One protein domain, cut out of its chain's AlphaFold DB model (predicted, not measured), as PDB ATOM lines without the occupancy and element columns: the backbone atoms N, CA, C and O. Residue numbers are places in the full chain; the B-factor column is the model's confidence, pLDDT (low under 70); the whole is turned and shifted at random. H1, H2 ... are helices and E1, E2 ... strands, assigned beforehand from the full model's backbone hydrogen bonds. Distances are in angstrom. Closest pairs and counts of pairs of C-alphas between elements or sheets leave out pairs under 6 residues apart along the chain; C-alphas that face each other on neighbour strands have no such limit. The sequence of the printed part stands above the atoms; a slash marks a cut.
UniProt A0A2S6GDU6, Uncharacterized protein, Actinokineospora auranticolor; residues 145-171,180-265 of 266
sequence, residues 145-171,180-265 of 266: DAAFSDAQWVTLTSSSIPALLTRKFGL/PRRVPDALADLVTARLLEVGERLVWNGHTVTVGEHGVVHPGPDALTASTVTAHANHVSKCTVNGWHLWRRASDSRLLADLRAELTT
ATOM      1  N   ASP A 145     352.123 324.088 269.865       87.62
ATOM      2  CA  ASP A 145     353.202 323.143 269.559       87.62
ATOM      3  C   ASP A 145     352.769 321.685 269.829       87.62
ATOM      4  O   ASP A 145     353.111 320.776 269.064       87.62
ATOM      5  N   ALA A 146     351.952 321.452 270.863       86.25
ATOM      6  CA  ALA A 146     351.343 320.150 271.130       86.25
ATOM      7  C   ALA A 146     350.356 319.747 270.020       86.25
ATOM      8  O   ALA A 146     350.482 318.665 269.447       86.25
ATOM      9  N   ALA A 147     349.439 320.645 269.644       85.12
ATOM     10  CA  ALA A 147     348.473 320.401 268.573       85.12
ATOM     11  C   ALA A 147     349.156 320.200 267.208       85.12
ATOM     12  O   ALA A 147     348.735 319.358 266.416       85.12
ATOM     13  N   PHE A 148     350.238 320.935 266.937       85.56
ATOM     14  CA  PHE A 148     351.064 320.729 265.750       85.56
ATOM     15  C   PHE A 148     351.695 319.336 265.729       85.56
ATOM     16  O   PHE A 148     351.623 318.645 264.713       85.56
ATOM     17  N   SER A 149     352.272 318.911 266.854       82.50
ATOM     18  CA  SER A 149     352.868 317.579 266.988       82.50
ATOM     19  C   SER A 149     351.830 316.482 266.735       82.50
ATOM     20  O   SER A 149     352.100 315.540 265.990       82.50
ATOM     21  N   ASP A 150     350.620 316.629 267.281       80.81
ATOM     22  CA  ASP A 150     349.506 315.709 267.028       80.81
ATOM     23  C   ASP A 150     349.090 315.694 265.548       80.81
ATOM     24  O   ASP A 150     348.886 314.620 264.980       80.81
ATOM     25  N   ALA A 151     349.028 316.858 264.890       80.12
ATOM     26  CA  ALA A 151     348.726 316.955 263.460       80.12
ATOM     27  C   ALA A 151     349.752 316.205 262.600       80.12
ATOM     28  O   ALA A 151     349.377 315.438 261.710       80.12
ATOM     29  N   GLN A 152     351.045 316.358 262.904       80.19
ATOM     30  CA  GLN A 152     352.107 315.623 262.218       80.19
ATOM     31  C   GLN A 152     351.971 314.110 262.417       80.19
ATOM     32  O   GLN A 152     352.098 313.345 261.458       80.19
ATOM     33  N   TRP A 153     351.662 313.666 263.638       76.56
ATOM     34  CA  TRP A 153     351.425 312.252 263.930       76.56
ATOM     35  C   TRP A 153     350.244 311.670 263.150       76.56
ATOM     36  O   TRP A 153     350.354 310.560 262.620       76.56
ATOM     37  N   VAL A 154     349.132 312.402 263.042       74.25
ATOM     38  CA  VAL A 154     347.967 311.972 262.253       74.25
ATOM     39  C   VAL A 154     348.353 311.752 260.802       74.25
ATOM     40  O   VAL A 154     348.105 310.679 260.270       74.25
ATOM     41  N   THR A 155     349.028 312.714 260.180       74.75
ATOM     42  CA  THR A 155     349.434 312.610 258.772       74.75
ATOM     43  C   THR A 155     350.392 311.449 258.513       74.75
ATOM     44  O   THR A 155     350.265 310.759 257.497       74.75
ATOM     45  N   LEU A 156     351.330 311.199 259.433       72.62
ATOM     46  CA  LEU A 156     352.273 310.084 259.323       72.62
ATOM     47  C   LEU A 156     351.594 308.716 259.455       72.62
ATOM     48  O   LEU A 156     352.073 307.744 258.876       72.62
ATOM     49  N   THR A 157     350.502 308.630 260.214       69.06
ATOM     50  CA  THR A 157     349.805 307.362 260.493       69.06
ATOM     51  C   THR A 157     348.594 307.115 259.594       69.06
ATOM     52  O   THR A 157     348.207 305.962 259.416       69.06
ATOM     53  N   SER A 158     348.009 308.160 258.999       63.28
ATOM     54  CA  SER A 158     346.918 308.057 258.020       63.28
ATOM     55  C   SER A 158     347.421 307.764 256.608       63.28
ATOM     56  O   SER A 158     346.746 307.098 255.822       63.28
ATOM     57  N   SER A 159     348.629 308.227 256.279       56.28
ATOM     58  CA  SER A 159     349.293 307.869 255.032       56.28
ATOM     59  C   SER A 159     349.715 306.404 255.109       56.28
ATOM     60  O   SER A 159     350.332 305.985 256.086       56.28
ATOM     61  N   SER A 160     349.431 305.610 254.074       53.28
ATOM     62  CA  SER A 160     350.009 304.268 253.918       53.28
ATOM     63  C   SER A 160     351.515 304.388 253.658       53.28
ATOM     64  O   SER A 160     351.985 304.234 252.533       53.28
ATOM     65  N   ILE A 161     352.281 304.751 254.687       51.62
ATOM     66  CA  ILE A 161     353.729 304.878 254.608       51.62
ATOM     67  C   ILE A 161     354.301 303.466 254.411       51.62
ATOM     68  O   ILE A 161     354.002 302.573 255.207       51.62
ATOM     69  N   PRO A 162     355.125 303.226 253.373       46.31
ATOM     70  CA  PRO A 162     355.761 301.931 253.174       46.31
ATOM     71  C   PRO A 162     356.526 301.508 254.433       46.31
ATOM     72  O   PRO A 162     357.291 302.304 254.978       46.31
ATOM     73  N   ALA A 163     356.388 300.242 254.843       52.38
ATOM     74  CA  ALA A 163     356.980 299.663 256.062       52.38
ATOM     75  C   ALA A 163     358.503 299.903 256.235       52.38
ATOM     76  O   ALA A 163     359.068 299.765 257.319       52.38
ATOM     77  N   LEU A 164     359.194 300.268 255.152       48.06
ATOM     78  CA  LEU A 164     360.606 300.638 255.150       48.06
ATOM     79  C   LEU A 164     360.883 301.963 255.891       48.06
ATOM     80  O   LEU A 164     361.939 302.112 256.506       48.06
ATOM     81  N   LEU A 165     359.960 302.928 255.838       51.62
ATOM     82  CA  LEU A 165     360.117 304.229 256.493       51.62
ATOM     83  C   LEU A 165     359.735 304.163 257.977       51.62
ATOM     84  O   LEU A 165     360.452 304.740 258.791       51.62
ATOM     85  N   THR A 166     358.720 303.383 258.364       51.19
ATOM     86  CA  THR A 166     358.410 303.125 259.788       51.19
ATOM     87  C   THR A 166     359.597 302.509 260.529       51.19
ATOM     88  O   THR A 166     359.945 302.974 261.617       51.19
ATOM     89  N   ARG A 167     360.319 301.578 259.892       49.09
ATOM     90  CA  ARG A 167     361.542 300.977 260.449       49.09
ATOM     91  C   ARG A 167     362.708 301.962 260.560       49.09
ATOM     92  O   ARG A 167     363.475 301.906 261.517       49.09
ATOM     93  N   LYS A 168     362.848 302.876 259.594       52.44
ATOM     94  CA  LYS A 168     363.922 303.887 259.566       52.44
ATOM     95  C   LYS A 168     363.713 304.999 260.603       52.44
ATOM     96  O   LYS A 168     364.693 305.517 261.125       52.44
ATOM     97  N   PHE A 169     362.459 305.333 260.912       54.75
ATOM     98  CA  PHE A 169     362.092 306.340 261.914       54.75
ATOM     99  C   PHE A 169     361.765 305.751 263.299       54.75
ATOM    100  O   PHE A 169     361.369 306.489 264.194       54.75
ATOM    101  N   GLY A 170     361.947 304.440 263.504       51.38
ATOM    102  CA  GLY A 170     361.750 303.800 264.809       51.38
ATOM    103  C   GLY A 170     360.287 303.711 265.264       51.38
ATOM    104  O   GLY A 170     360.031 303.567 266.457       51.38
ATOM    105  N   LEU A 171     359.337 303.772 264.327       53.22
ATOM    106  CA  LEU A 171     357.892 303.746 264.589       53.22
ATOM    107  C   LEU A 171     357.332 302.328 264.806       53.22
ATOM    108  O   LEU A 171     356.171 302.172 265.163       53.22
ATOM    109  N   PRO A 180     343.335 306.372 265.392       47.72
ATOM    110  CA  PRO A 180     344.108 307.573 265.104       47.72
ATOM    111  C   PRO A 180     343.718 308.669 266.095       47.72
ATOM    112  O   PRO A 180     342.533 308.976 266.261       47.72
ATOM    113  N   ARG A 181     344.712 309.204 266.817       53.56
ATOM    114  CA  ARG A 181     344.515 310.356 267.703       53.56
ATOM    115  C   ARG A 181     343.924 311.458 266.831       53.56
ATOM    116  O   ARG A 181     344.552 311.830 265.856       53.56
ATOM    117  N   ARG A 182     342.710 311.940 267.104       55.84
ATOM    118  CA  ARG A 182     342.207 313.116 266.383       55.84
ATOM    119  C   ARG A 182     343.097 314.297 266.741       55.84
ATOM    120  O   ARG A 182     343.450 314.438 267.912       55.84
ATOM    121  N   VAL A 183     343.421 315.131 265.755       61.53
ATOM    122  CA  VAL A 183     343.989 316.443 266.058       61.53
ATOM    123  C   VAL A 183     342.977 317.149 266.958       61.53
ATOM    124  O   VAL A 183     341.788 317.150 266.622       61.53
ATOM    125  N   PRO A 184     343.395 317.674 268.116       60.94
ATOM    126  CA  PRO A 184     342.509 318.380 269.026       60.94
ATOM    127  C   PRO A 184     342.200 319.776 268.465       60.94
ATOM    128  O   PRO A 184     342.583 320.790 269.036       60.94
ATOM    129  N   ASP A 185     341.552 319.815 267.303       68.38
ATOM    130  CA  ASP A 185     341.190 321.018 266.569       68.38
ATOM    131  C   ASP A 185     339.789 320.794 265.981       68.38
ATOM    132  O   ASP A 185     339.539 319.784 265.316       68.38
ATOM    133  N   ALA A 186     338.856 321.722 266.211       84.75
ATOM    134  CA  ALA A 186     337.460 321.596 265.760       84.75
ATOM    135  C   ALA A 186     337.303 321.560 264.225       84.75
ATOM    136  O   ALA A 186     336.190 321.468 263.710       84.75
ATOM    137  N   LEU A 187     338.400 321.624 263.465       89.62
ATOM    138  CA  LEU A 187     338.395 321.620 262.008       89.62
ATOM    139  C   LEU A 187     337.819 320.310 261.450       89.62
ATOM    140  O   LEU A 187     337.050 320.334 260.491       89.62
ATOM    141  N   ALA A 188     338.114 319.171 262.087       88.00
ATOM    142  CA  ALA A 188     337.515 317.887 261.718       88.00
ATOM    143  C   ALA A 188     335.991 317.875 261.944       88.00
ATOM    144  O   ALA A 188     335.243 317.306 261.142       88.00
ATOM    145  N   ASP A 189     335.526 318.522 263.013       90.25
ATOM    146  CA  ASP A 189     334.101 318.635 263.330       90.25
ATOM    147  C   ASP A 189     333.394 319.589 262.355       90.25
ATOM    148  O   ASP A 189     332.286 319.292 261.909       90.25
ATOM    149  N   LEU A 190     334.057 320.668 261.916       92.19
ATOM    150  CA  LEU A 190     333.559 321.554 260.856       92.19
ATOM    151  C   LEU A 190     333.373 320.826 259.523       92.19
ATOM    152  O   LEU A 190     332.346 321.008 258.865       92.19
ATOM    153  N   VAL A 191     334.331 319.975 259.144       91.56
ATOM    154  CA  VAL A 191     334.221 319.129 257.946       91.56
ATOM    155  C   VAL A 191     333.083 318.117 258.100       91.56
ATOM    156  O   VAL A 191     332.245 317.974 257.211       91.56
ATOM    157  N   THR A 192     332.991 317.462 259.259       90.62
ATOM    158  CA  THR A 192     331.926 316.487 259.553       90.62
ATOM    159  C   THR A 192     330.535 317.128 259.488       90.62
ATOM    160  O   THR A 192     329.606 316.547 258.927       90.62
ATOM    161  N   ALA A 193     330.393 318.352 260.000       90.94
ATOM    162  CA  ALA A 193     329.155 319.126 259.967       90.94
ATOM    163  C   ALA A 193     328.873 319.802 258.611       90.94
ATOM    164  O   ALA A 193     327.858 320.498 258.482       90.94
ATOM    165  N   ARG A 194     329.746 319.614 257.610       91.50
ATOM    166  CA  ARG A 194     329.667 320.244 256.279       91.50
ATOM    167  C   ARG A 194     329.637 321.776 256.331       91.50
ATOM    168  O   ARG A 194     328.982 322.420 255.517       91.50
ATOM    169  N   LEU A 195     330.304 322.355 257.327       92.00
ATOM    170  CA  LEU A 195     330.568 323.795 257.400       92.00
ATOM    171  C   LEU A 195     331.851 324.170 256.644       92.00
ATOM    172  O   LEU A 195     331.998 325.314 256.219       92.00
ATOM    173  N   LEU A 196     332.745 323.198 256.453       92.56
ATOM    174  CA  LEU A 196     333.920 323.267 255.588       92.56
ATOM    175  C   LEU A 196     334.016 322.000 254.739       92.56
ATOM    176  O   LEU A 196     333.519 320.944 255.138       92.56
ATOM    177  N   GLU A 197     334.692 322.095 253.601       91.81
ATOM    178  CA  GLU A 197     334.997 320.942 252.751       91.81
ATOM    179  C   GLU A 197     336.499 320.630 252.736       91.81
ATOM    180  O   GLU A 197     337.350 321.516 252.844       91.81
ATOM    181  N   VAL A 198     336.851 319.352 252.580       91.00
ATOM    182  CA  VAL A 198     338.242 318.962 252.302       91.00
ATOM    183  C   VAL A 198     338.638 319.526 250.937       91.00
ATOM    184  O   VAL A 198     337.876 319.442 249.977       91.00
ATOM    185  N   GLY A 199     339.830 320.109 250.843       89.94
ATOM    186  CA  GLY A 199     340.281 320.848 249.664       89.94
ATOM    187  C   GLY A 199     339.863 322.320 249.661       89.94
ATOM    188  O   GLY A 199     340.319 323.079 248.802       89.94
ATOM    189  N   GLU A 200     339.038 322.762 250.616       93.25
ATOM    190  CA  GLU A 200     338.669 324.168 250.726       93.25
ATOM    191  C   GLU A 200     339.867 325.026 251.151       93.25
ATOM    192  O   GLU A 200     340.725 324.610 251.933       93.25
ATOM    193  N   ARG A 201     339.940 326.249 250.617       94.50
ATOM    194  CA  ARG A 201     341.034 327.184 250.898       94.50
ATOM    195  C   ARG A 201     340.668 328.123 252.036       94.50
ATOM    196  O   ARG A 201     339.602 328.741 252.031       94.50
ATOM    197  N   LEU A 202     341.609 328.294 252.951       94.62
ATOM    198  CA  LEU A 202     341.572 329.276 254.023       94.62
ATOM    199  C   LEU A 202     342.632 330.335 253.756       94.62
ATOM    200  O   LEU A 202     343.765 330.005 253.408       94.62
ATOM    201  N   VAL A 203     342.267 331.601 253.915       93.75
ATOM    202  CA  VAL A 203     343.120 332.748 253.602       93.75
ATOM    203  C   VAL A 203     343.316 333.634 254.818       93.75
ATOM    204  O   VAL A 203     342.393 333.855 255.605       93.75
ATOM    205  N   TRP A 204     344.528 334.157 254.956       90.75
ATOM    206  CA  TRP A 204     344.869 335.150 255.963       90.75
ATOM    207  C   TRP A 204     346.117 335.926 255.548       90.75
ATOM    208  O   TRP A 204     347.161 335.331 255.300       90.75
ATOM    209  N   ASN A 205     346.024 337.259 255.484       86.75
ATOM    210  CA  ASN A 205     347.159 338.152 255.218       86.75
ATOM    211  C   ASN A 205     348.037 337.711 254.017       86.75
ATOM    212  O   ASN A 205     349.261 337.650 254.100       86.75
ATOM    213  N   GLY A 206     347.399 337.322 252.907       85.31
ATOM    214  CA  GLY A 206     348.079 336.829 251.700       85.31
ATOM    215  C   GLY A 206     348.592 335.383 251.775       85.31
ATOM    216  O   GLY A 206     348.974 334.825 250.748       85.31
ATOM    217  N   HIS A 207     348.554 334.744 252.944       90.12
ATOM    218  CA  HIS A 207     348.818 333.319 253.108       90.12
ATOM    219  C   HIS A 207     347.559 332.505 252.821       90.12
ATOM    220  O   HIS A 207     346.438 332.941 253.090       90.12
ATOM    221  N   THR A 208     347.749 331.312 252.263       91.62
ATOM    222  CA  THR A 208     346.669 330.367 251.976       91.62
ATOM    223  C   THR A 208     347.055 328.993 252.492       91.62
ATOM    224  O   THR A 208     348.178 328.547 252.269       91.62
ATOM    225  N   VAL A 209     346.114 328.319 253.140       92.81
ATOM    226  CA  VAL A 209     346.217 326.899 253.479       92.81
ATOM    227  C   VAL A 209     345.003 326.157 252.934       92.81
ATOM    228  O   VAL A 209     343.948 326.750 252.715       92.81
ATOM    229  N   THR A 210     345.150 324.859 252.701       92.94
ATOM    230  CA  THR A 210     344.072 323.989 252.219       92.94
ATOM    231  C   THR A 210     343.627 323.061 253.339       92.94
ATOM    232  O   THR A 210     344.474 322.480 254.017       92.94
ATOM    233  N   VAL A 211     342.320 322.914 253.543       91.50
ATOM    234  CA  VAL A 211     341.753 321.987 254.530       91.50
ATOM    235  C   VAL A 211     342.033 320.553 254.082       91.50
ATOM    236  O   VAL A 211     341.637 320.146 252.991       91.50
ATOM    237  N   GLY A 212     342.746 319.800 254.912       86.69
ATOM    238  CA  GLY A 212     343.014 318.382 254.717       86.69
ATOM    239  C   GLY A 212     341.978 317.499 255.402       86.69
ATOM    240  O   GLY A 212     341.088 317.959 256.122       86.69
ATOM    241  N   GLU A 213     342.110 316.191 255.201       81.94
ATOM    242  CA  GLU A 213     341.326 315.211 255.947       81.94
ATOM    243  C   GLU A 213     341.677 315.250 257.443       81.94
ATOM    244  O   GLU A 213     342.748 315.699 257.845       81.94
ATOM    245  N   HIS A 214     340.769 314.767 258.293       77.50
ATOM    246  CA  HIS A 214     341.000 314.644 259.741       77.50
ATOM    247  C   HIS A 214     341.316 315.953 260.489       77.50
ATOM    248  O   HIS A 214     341.797 315.902 261.620       77.50
ATOM    249  N   GLY A 215     340.997 317.113 259.905       78.88
ATOM    250  CA  GLY A 215     341.140 318.406 260.576       78.88
ATOM    251  C   GLY A 215     342.567 318.952 260.600       78.88
ATOM    252  O   GLY A 215     342.900 319.713 261.502       78.88
ATOM    253  N   VAL A 216     343.401 318.592 259.620       87.88
ATOM    254  CA  VAL A 216     344.695 319.258 259.387       87.88
ATOM    255  C   VAL A 216     344.576 320.333 258.310       87.88
ATOM    256  O   VAL A 216     343.627 320.350 257.526       87.88
ATOM    257  N   VAL A 217     345.571 321.213 258.229       90.06
ATOM    258  CA  VAL A 217     345.739 322.134 257.098       90.06
ATOM    259  C   VAL A 217     347.063 321.904 256.380       90.06
ATOM    260  O   VAL A 217     348.078 321.599 257.007       90.06
ATOM    261  N   HIS A 218     347.054 322.099 255.064       89.38
ATOM    262  CA  HIS A 218     348.218 321.993 254.191       89.38
ATOM    263  C   HIS A 218     348.585 323.378 253.633       89.38
ATOM    264  O   HIS A 218     347.829 323.936 252.835       89.38
ATOM    265  N   PRO A 219     349.726 323.961 254.039       84.50
ATOM    266  CA  PRO A 219     350.199 325.250 253.535       84.50
ATOM    267  C   PRO A 219     350.826 325.185 252.133       84.50
ATOM    268  O   PRO A 219     351.137 326.221 251.551       84.50
ATOM    269  N   GLY A 220     351.013 323.988 251.575       76.69
ATOM    270  CA  GLY A 220     351.542 323.765 250.232       76.69
ATOM    271  C   GLY A 220     351.024 322.458 249.621       76.69
ATOM    272  O   GLY A 220     350.235 321.759 250.257       76.69
ATOM    273  N   PRO A 221     351.456 322.112 248.393       67.56
ATOM    274  CA  PRO A 221     351.004 320.903 247.696       67.56
ATOM    275  C   PRO A 221     351.498 319.602 248.354       67.56
ATOM    276  O   PRO A 221     350.938 318.536 248.109       67.56
ATOM    277  N   ASP A 222     352.529 319.682 249.197       64.25
ATOM    278  CA  ASP A 222     353.114 318.524 249.861       64.25
ATOM    279  C   ASP A 222     352.286 318.116 251.086       64.25
ATOM    280  O   ASP A 222     352.274 318.804 252.110       64.25
ATOM    281  N   ALA A 223     351.650 316.942 251.017       57.47
ATOM    282  CA  ALA A 223     350.819 316.393 252.095       57.47
ATOM    283  C   ALA A 223     351.564 316.249 253.440       57.47
ATOM    284  O   ALA A 223     350.949 316.327 254.500       57.47
ATOM    285  N   LEU A 224     352.897 316.115 253.410       58.69
ATOM    286  CA  LEU A 224     353.762 316.014 254.595       58.69
ATOM    287  C   LEU A 224     353.915 317.334 255.375       58.69
ATOM    288  O   LEU A 224     354.513 317.340 256.447       58.69
ATOM    289  N   THR A 225     353.377 318.445 254.866       69.06
ATOM    290  CA  THR A 225     353.421 319.765 255.525       69.06
ATOM    291  C   THR A 225     352.220 320.034 256.435       69.06
ATOM    292  O   THR A 225     351.925 321.188 256.742       69.06
ATOM    293  N   ALA A 226     351.517 318.981 256.863       77.06
ATOM    294  CA  ALA A 226     350.350 319.107 257.722       77.06
ATOM    295  C   ALA A 226     350.640 319.943 258.976       77.06
ATOM    296  O   ALA A 226     351.667 319.800 259.643       77.06
ATOM    297  N   SER A 227     349.708 320.836 259.275       81.00
ATOM    298  CA  SER A 227     349.758 321.745 260.408       81.00
ATOM    299  C   SER A 227     348.354 321.931 260.984       81.00
ATOM    300  O   SER A 227     347.385 321.353 260.492       81.00
ATOM    301  N   THR A 228     348.241 322.765 262.011       88.56
ATOM    302  CA  THR A 228     346.956 323.297 262.481       88.56
ATOM    303  C   THR A 228     346.816 324.746 262.037       88.56
ATOM    304  O   THR A 228     347.805 325.408 261.695       88.56
ATOM    305  N   VAL A 229     345.592 325.269 262.065       91.19
ATOM    306  CA  VAL A 229     345.332 326.678 261.728       91.19
ATOM    307  C   VAL A 229     346.146 327.619 262.623       91.19
ATOM    308  O   VAL A 229     346.737 328.589 262.150       91.19
ATOM    309  N   THR A 230     346.271 327.288 263.907       91.62
ATOM    310  CA  THR A 230     347.040 328.063 264.886       91.62
ATOM    311  C   THR A 230     348.548 327.902 264.708       91.62
ATOM    312  O   THR A 230     349.275 328.896 264.694       91.62
ATOM    313  N   ALA A 231     349.046 326.678 264.518       89.25
ATOM    314  CA  ALA A 231     350.478 326.440 264.359       89.25
ATOM    315  C   ALA A 231     351.030 327.104 263.089       89.25
ATOM    316  O   ALA A 231     352.064 327.777 263.138       89.25
ATOM    317  N   HIS A 232     350.309 327.000 261.967       89.94
ATOM    318  CA  HIS A 232     350.707 327.697 260.751       89.94
ATOM    319  C   HIS A 232     350.602 329.220 260.916       89.94
ATOM    320  O   HIS A 232     351.482 329.947 260.452       89.94
ATOM    321  N   ALA A 233     349.594 329.713 261.648       90.88
ATOM    322  CA  ALA A 233     349.472 331.142 261.902       90.88
ATOM    323  C   ALA A 233     350.654 331.711 262.716       90.88
ATOM    324  O   ALA A 233     351.191 332.778 262.401       90.88
ATOM    325  N   ASN A 234     351.116 330.966 263.723       90.06
ATOM    326  CA  ASN A 234     352.308 331.300 264.507       90.06
ATOM    327  C   ASN A 234     353.578 331.318 263.650       90.06
ATOM    328  O   ASN A 234     354.440 332.180 263.830       90.06
ATOM    329  N   HIS A 235     353.695 330.379 262.707       87.00
ATOM    330  CA  HIS A 235     354.844 330.297 261.809       87.00
ATOM    331  C   HIS A 235     354.974 331.546 260.924       87.00
ATOM    332  O   HIS A 235     356.067 332.099 260.802       87.00
ATOM    333  N   VAL A 236     353.868 332.025 260.342       87.06
ATOM    334  CA  VAL A 236     353.909 333.135 259.373       87.06
ATOM    335  C   VAL A 236     353.861 334.530 260.015       87.06
ATOM    336  O   VAL A 236     354.386 335.484 259.444       87.06
ATOM    337  N   SER A 237     353.295 334.682 261.218       82.44
ATOM    338  CA  SER A 237     353.088 336.008 261.839       82.44
ATOM    339  C   SER A 237     354.231 336.543 262.690       82.44
ATOM    340  O   SER A 237     354.229 337.730 263.036       82.44
ATOM    341  N   LYS A 238     355.204 335.693 263.045       79.50
ATOM    342  CA  LYS A 238     356.279 336.010 264.008       79.50
ATOM    343  C   LYS A 238     355.763 336.435 265.397       79.50
ATOM    344  O   LYS A 238     356.533 336.962 266.193       79.50
ATOM    345  N   CYS A 239     354.478 336.219 265.681       85.25
ATOM    346  CA  CYS A 239     353.830 336.429 266.974       85.25
ATOM    347  C   CYS A 239     353.168 335.114 267.410       85.25
ATOM    348  O   CYS A 239     352.997 334.202 266.601       85.25
ATOM    349  N   THR A 240     352.793 335.013 268.683       91.31
ATOM    350  CA  THR A 240     351.948 333.909 269.148       91.31
ATOM    351  C   THR A 240     350.502 334.343 268.995       91.31
ATOM    352  O   THR A 240     350.077 335.317 269.610       91.31
ATOM    353  N   VAL A 241     349.755 333.662 268.141       93.12
ATOM    354  CA  VAL A 241     348.389 334.008 267.771       93.12
ATOM    355  C   VAL A 241     347.452 332.813 267.893       93.12
ATOM    356  O   VAL A 241     347.888 331.668 267.845       93.12
ATOM    357  N   ASN A 242     346.156 333.076 268.023       93.81
ATOM    358  CA  ASN A 242     345.102 332.085 267.879       93.81
ATOM    359  C   ASN A 242     344.588 332.103 266.432       93.81
ATOM    360  O   ASN A 242     343.896 333.037 266.022       93.81
ATOM    361  N   GLY A 243     344.924 331.070 265.653       91.94
ATOM    362  CA  GLY A 243     344.592 331.003 264.228       91.94
ATOM    363  C   GLY A 243     343.086 330.995 263.953       91.94
ATOM    364  O   GLY A 243     342.651 331.515 262.925       91.94
ATOM    365  N   TRP A 244     342.274 330.484 264.882       94.12
ATOM    366  CA  TRP A 244     340.816 330.421 264.741       94.12
ATOM    367  C   TRP A 244     340.168 331.787 264.498       94.12
ATOM    368  O   TRP A 244     339.184 331.883 263.767       94.12
ATOM    369  N   HIS A 245     340.748 332.847 265.058       93.50
ATOM    370  CA  HIS A 245     340.249 334.216 264.932       93.50
ATOM    371  C   HIS A 245     340.864 334.990 263.754       93.50
ATOM    372  O   HIS A 245     340.609 336.181 263.613       93.50
ATOM    373  N   LEU A 246     341.680 334.341 262.917       92.44
ATOM    374  CA  LEU A 246     342.451 334.998 261.855       92.44
ATOM    375  C   LEU A 246     342.148 334.432 260.467       92.44
ATOM    376  O   LEU A 246     342.010 335.186 259.502       92.44
ATOM    377  N   TRP A 247     342.035 333.108 260.359       94.31
ATOM    378  CA  TRP A 247     341.756 332.456 259.084       94.31
ATOM    379  C   TRP A 247     340.312 332.665 258.649       94.31
ATOM    380  O   TRP A 247     339.369 332.528 259.436       94.31
ATOM    381  N   ARG A 248     340.151 332.952 257.356       94.94
ATOM    382  CA  ARG A 248     338.853 333.115 256.707       94.94
ATOM    383  C   ARG A 248     338.682 332.113 255.588       94.94
ATOM    384  O   ARG A 248     339.634 331.777 254.886       94.94
ATOM    385  N   ARG A 249     337.449 331.676 255.384       95.25
ATOM    386  CA  ARG A 249     337.075 330.837 254.255       95.25
ATOM    387  C   ARG A 249     337.196 331.632 252.956       95.25
ATOM    388  O   ARG A 249     336.666 332.735 252.856       95.25
ATOM    389  N   ALA A 250     337.901 331.104 251.957       93.88
ATOM    390  CA  ALA A 250     338.153 331.842 250.716       93.88
ATOM    391  C   ALA A 250     336.886 332.069 249.875       93.88
ATOM    392  O   ALA A 250     336.848 333.000 249.074       93.88
ATOM    393  N   SER A 251     335.875 331.209 250.025       93.31
ATOM    394  CA  SER A 251     334.641 331.250 249.237       93.31
ATOM    395  C   SER A 251     333.730 332.423 249.618       93.31
ATOM    396  O   SER A 251     333.108 333.010 248.736       93.31
ATOM    397  N   ASP A 252     333.678 332.797 250.899       93.31
ATOM    398  CA  ASP A 252     332.746 333.815 251.408       93.31
ATOM    399  C   ASP A 252     333.294 334.702 252.543       93.31
ATOM    400  O   ASP A 252     332.557 335.482 253.140       93.31
ATOM    401  N   SER A 253     334.595 334.624 252.829       92.00
ATOM    402  CA  SER A 253     335.311 335.460 253.807       92.00
ATOM    403  C   SER A 253     334.880 335.310 255.275       92.00
ATOM    404  O   SER A 253     335.297 336.113 256.123       92.00
ATOM    405  N   ARG A 254     334.102 334.275 255.609       94.06
ATOM    406  CA  ARG A 254     333.688 333.979 256.990       94.06
ATOM    407  C   ARG A 254     334.866 333.525 257.851       94.06
ATOM    408  O   ARG A 254     335.715 332.774 257.370       94.06
ATOM    409  N   LEU A 255     334.921 333.962 259.111       93.94
ATOM    410  CA  LEU A 255     335.969 333.545 260.049       93.94
ATOM    411  C   LEU A 255     335.764 332.098 260.488       93.94
ATOM    412  O   LEU A 255     334.635 331.651 260.694       93.94
ATOM    413  N   LEU A 256     336.866 331.384 260.717       94.12
ATOM    414  CA  LEU A 256     336.793 330.052 261.313       94.12
ATOM    415  C   LEU A 256     336.170 330.071 262.712       94.12
ATOM    416  O   LEU A 256     335.438 329.146 263.053       94.12
ATOM    417  N   ALA A 257     336.417 331.117 263.507       93.12
ATOM    418  CA  ALA A 257     335.784 331.300 264.810       93.12
ATOM    419  C   ALA A 257     334.248 331.359 264.712       93.12
ATOM    420  O   ALA A 257     333.580 330.734 265.534       93.12
ATOM    421  N   ASP A 258     333.693 332.013 263.686       93.06
ATOM    422  CA  ASP A 258     332.240 332.074 263.462       93.06
ATOM    423  C   ASP A 258     331.680 330.694 263.111       93.06
ATOM    424  O   ASP A 258     330.674 330.260 263.665       93.06
ATOM    425  N   LEU A 259     332.359 329.969 262.215       93.56
ATOM    426  CA  LEU A 259     331.973 328.604 261.847       93.56
ATOM    427  C   LEU A 259     332.042 327.664 263.060       93.56
ATOM    428  O   LEU A 259     331.165 326.827 263.264       93.56
ATOM    429  N   ARG A 260     333.066 327.828 263.905       92.56
ATOM    430  CA  ARG A 260     333.228 327.090 265.161       92.56
ATOM    431  C   ARG A 260     332.121 327.422 266.166       92.56
ATOM    432  O   ARG A 260     331.650 326.525 266.860       92.56
ATOM    433  N   ALA A 261     331.663 328.671 266.220       90.81
ATOM    434  CA  ALA A 261     330.516 329.057 267.037       90.81
ATOM    435  C   ALA A 261     329.211 328.419 266.525       90.81
ATOM    436  O   ALA A 261     328.426 327.918 267.330       90.81
ATOM    437  N   GLU A 262     329.006 328.333 265.203       91.88
ATOM    438  CA  GLU A 262     327.831 327.667 264.619       91.88
ATOM    439  C   GLU A 262     327.725 326.188 265.004       91.88
ATOM    440  O   GLU A 262     326.614 325.710 265.245       91.88
ATOM    441  N   LEU A 263     328.848 325.471 265.135       89.00
ATOM    442  CA  LEU A 263     328.847 324.087 265.633       89.00
ATOM    443  C   LEU A 263     328.214 323.951 267.018       89.00
ATOM    444  O   LEU A 263     327.603 322.930 267.301       89.00
ATOM    445  N   THR A 264     328.337 324.967 267.874       83.56
ATOM    446  CA  THR A 264     327.761 324.936 269.229       83.56
ATOM    447  C   THR A 264     326.231 325.023 269.204       83.56
ATOM    448  O   THR A 264     325.573 324.663 270.175       83.56
ATOM    449  N   THR A 265     325.656 325.510 268.102       80.06
ATOM    450  CA  THR A 265     324.211 325.749 267.957       80.06
ATOM    451  C   THR A 265     323.471 324.662 267.175       80.06
ATOM    452  O   THR A 265     322.261 324.781 266.981       80.06
TER     453      THR A 265
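What this domain is: This is residues 145 to 171 and 180 to 265 of the 266 residues of an uncharacterized protein of Actinokineospora auranticolor (UniProt A0A2S6GDU6). Look for a body made largely of loops round a small strand hairpin, E1 and E2, with short helices about it: H4 near E2, and H3 and H5 packed on each other at one end of the longest axis. From its first turn at H4, H1 leads away from this body, and the chain goes on to H2, far out at the other end of that axis. The printed part has 113 residues, with five named helices and two named strands in the order H1 H2 H3 E1 E2 H4 H5, the sheet E1 - E2 being antiparallel. The class is mostly helix, though under half of the residues are in named elements. The whole is compact, with a radius of gyration of the C-alphas of 14.3 A and spans of 43 by 32 by 23 A.

Where its parts are: Find C-alpha 145 at (353.202, 323.143, 269.559); from there H1 runs through residues 145 to 158, 20.0 A from first to last C-alpha. H2 follows at residues 163 to 168. After the cut you meet H3 at residues 187 to 192. Strand E1 is residues 201 to 204, beginning at C-alpha 201 at (341.034, 327.184, 250.898), and E2 is residues 207 to 211, 13.4 A long. H4 is residues 229 to 237, 12.1 A long. H5, residues 256 to 264, is 13.1 A long and ends at C-alpha 264 at (327.761, 324.936, 269.229).

How they stand to each other: Begin at H1, whose residues 145 to 148 alone touch H4. These two helices touch only at their ends, and only just, with 3 pairs of C-alphas within 8 A; the closest C-alphas are those of Phe 148 and Ala 231, 5.9 A apart. They run opposite ways at a steep tilt of 60 degrees. H2 touches no helix. H3 and H5 touch, the closest C-alphas being those of Leu 190 and Arg 260, 7.0 A apart; they run the same way at a steep tilt of 51 degrees. E1 and E2 form a hairpin, antiparallel at 149 degrees; look for N 202 and O 209 at 2.8 A, and N 204 and O 207 at 2.9 A, both within hydrogen-bond range. E2 and H4 are near each other, with 8 pairs of C-alphas within 10 A. Residues 202 to 203 of E1 also pair antiparallel with residues 248 to 249, and residues 210 to 211 of E2 with residues 217 to 218. In H1, H2, H3 and H4 every O i to N i+4 pair is within hydrogen-bond range; in H5 it is 4 of 5.

The domain as a whole: The two C-alphas farthest apart are those of Lys 168 and Thr 265, at 46.1 A. Residues 172 to 179 are not printed, and C-alphas 171 and 180 are 14.3 A apart across that cut. The links E2 to H4, residues 212 to 228, and H4 to H5, residues 238 to 255, are long. Mean pLDDT of the printed part is 81.1; look for values under 70 at residues 157 to 171, 180 to 185 and 221 to 225.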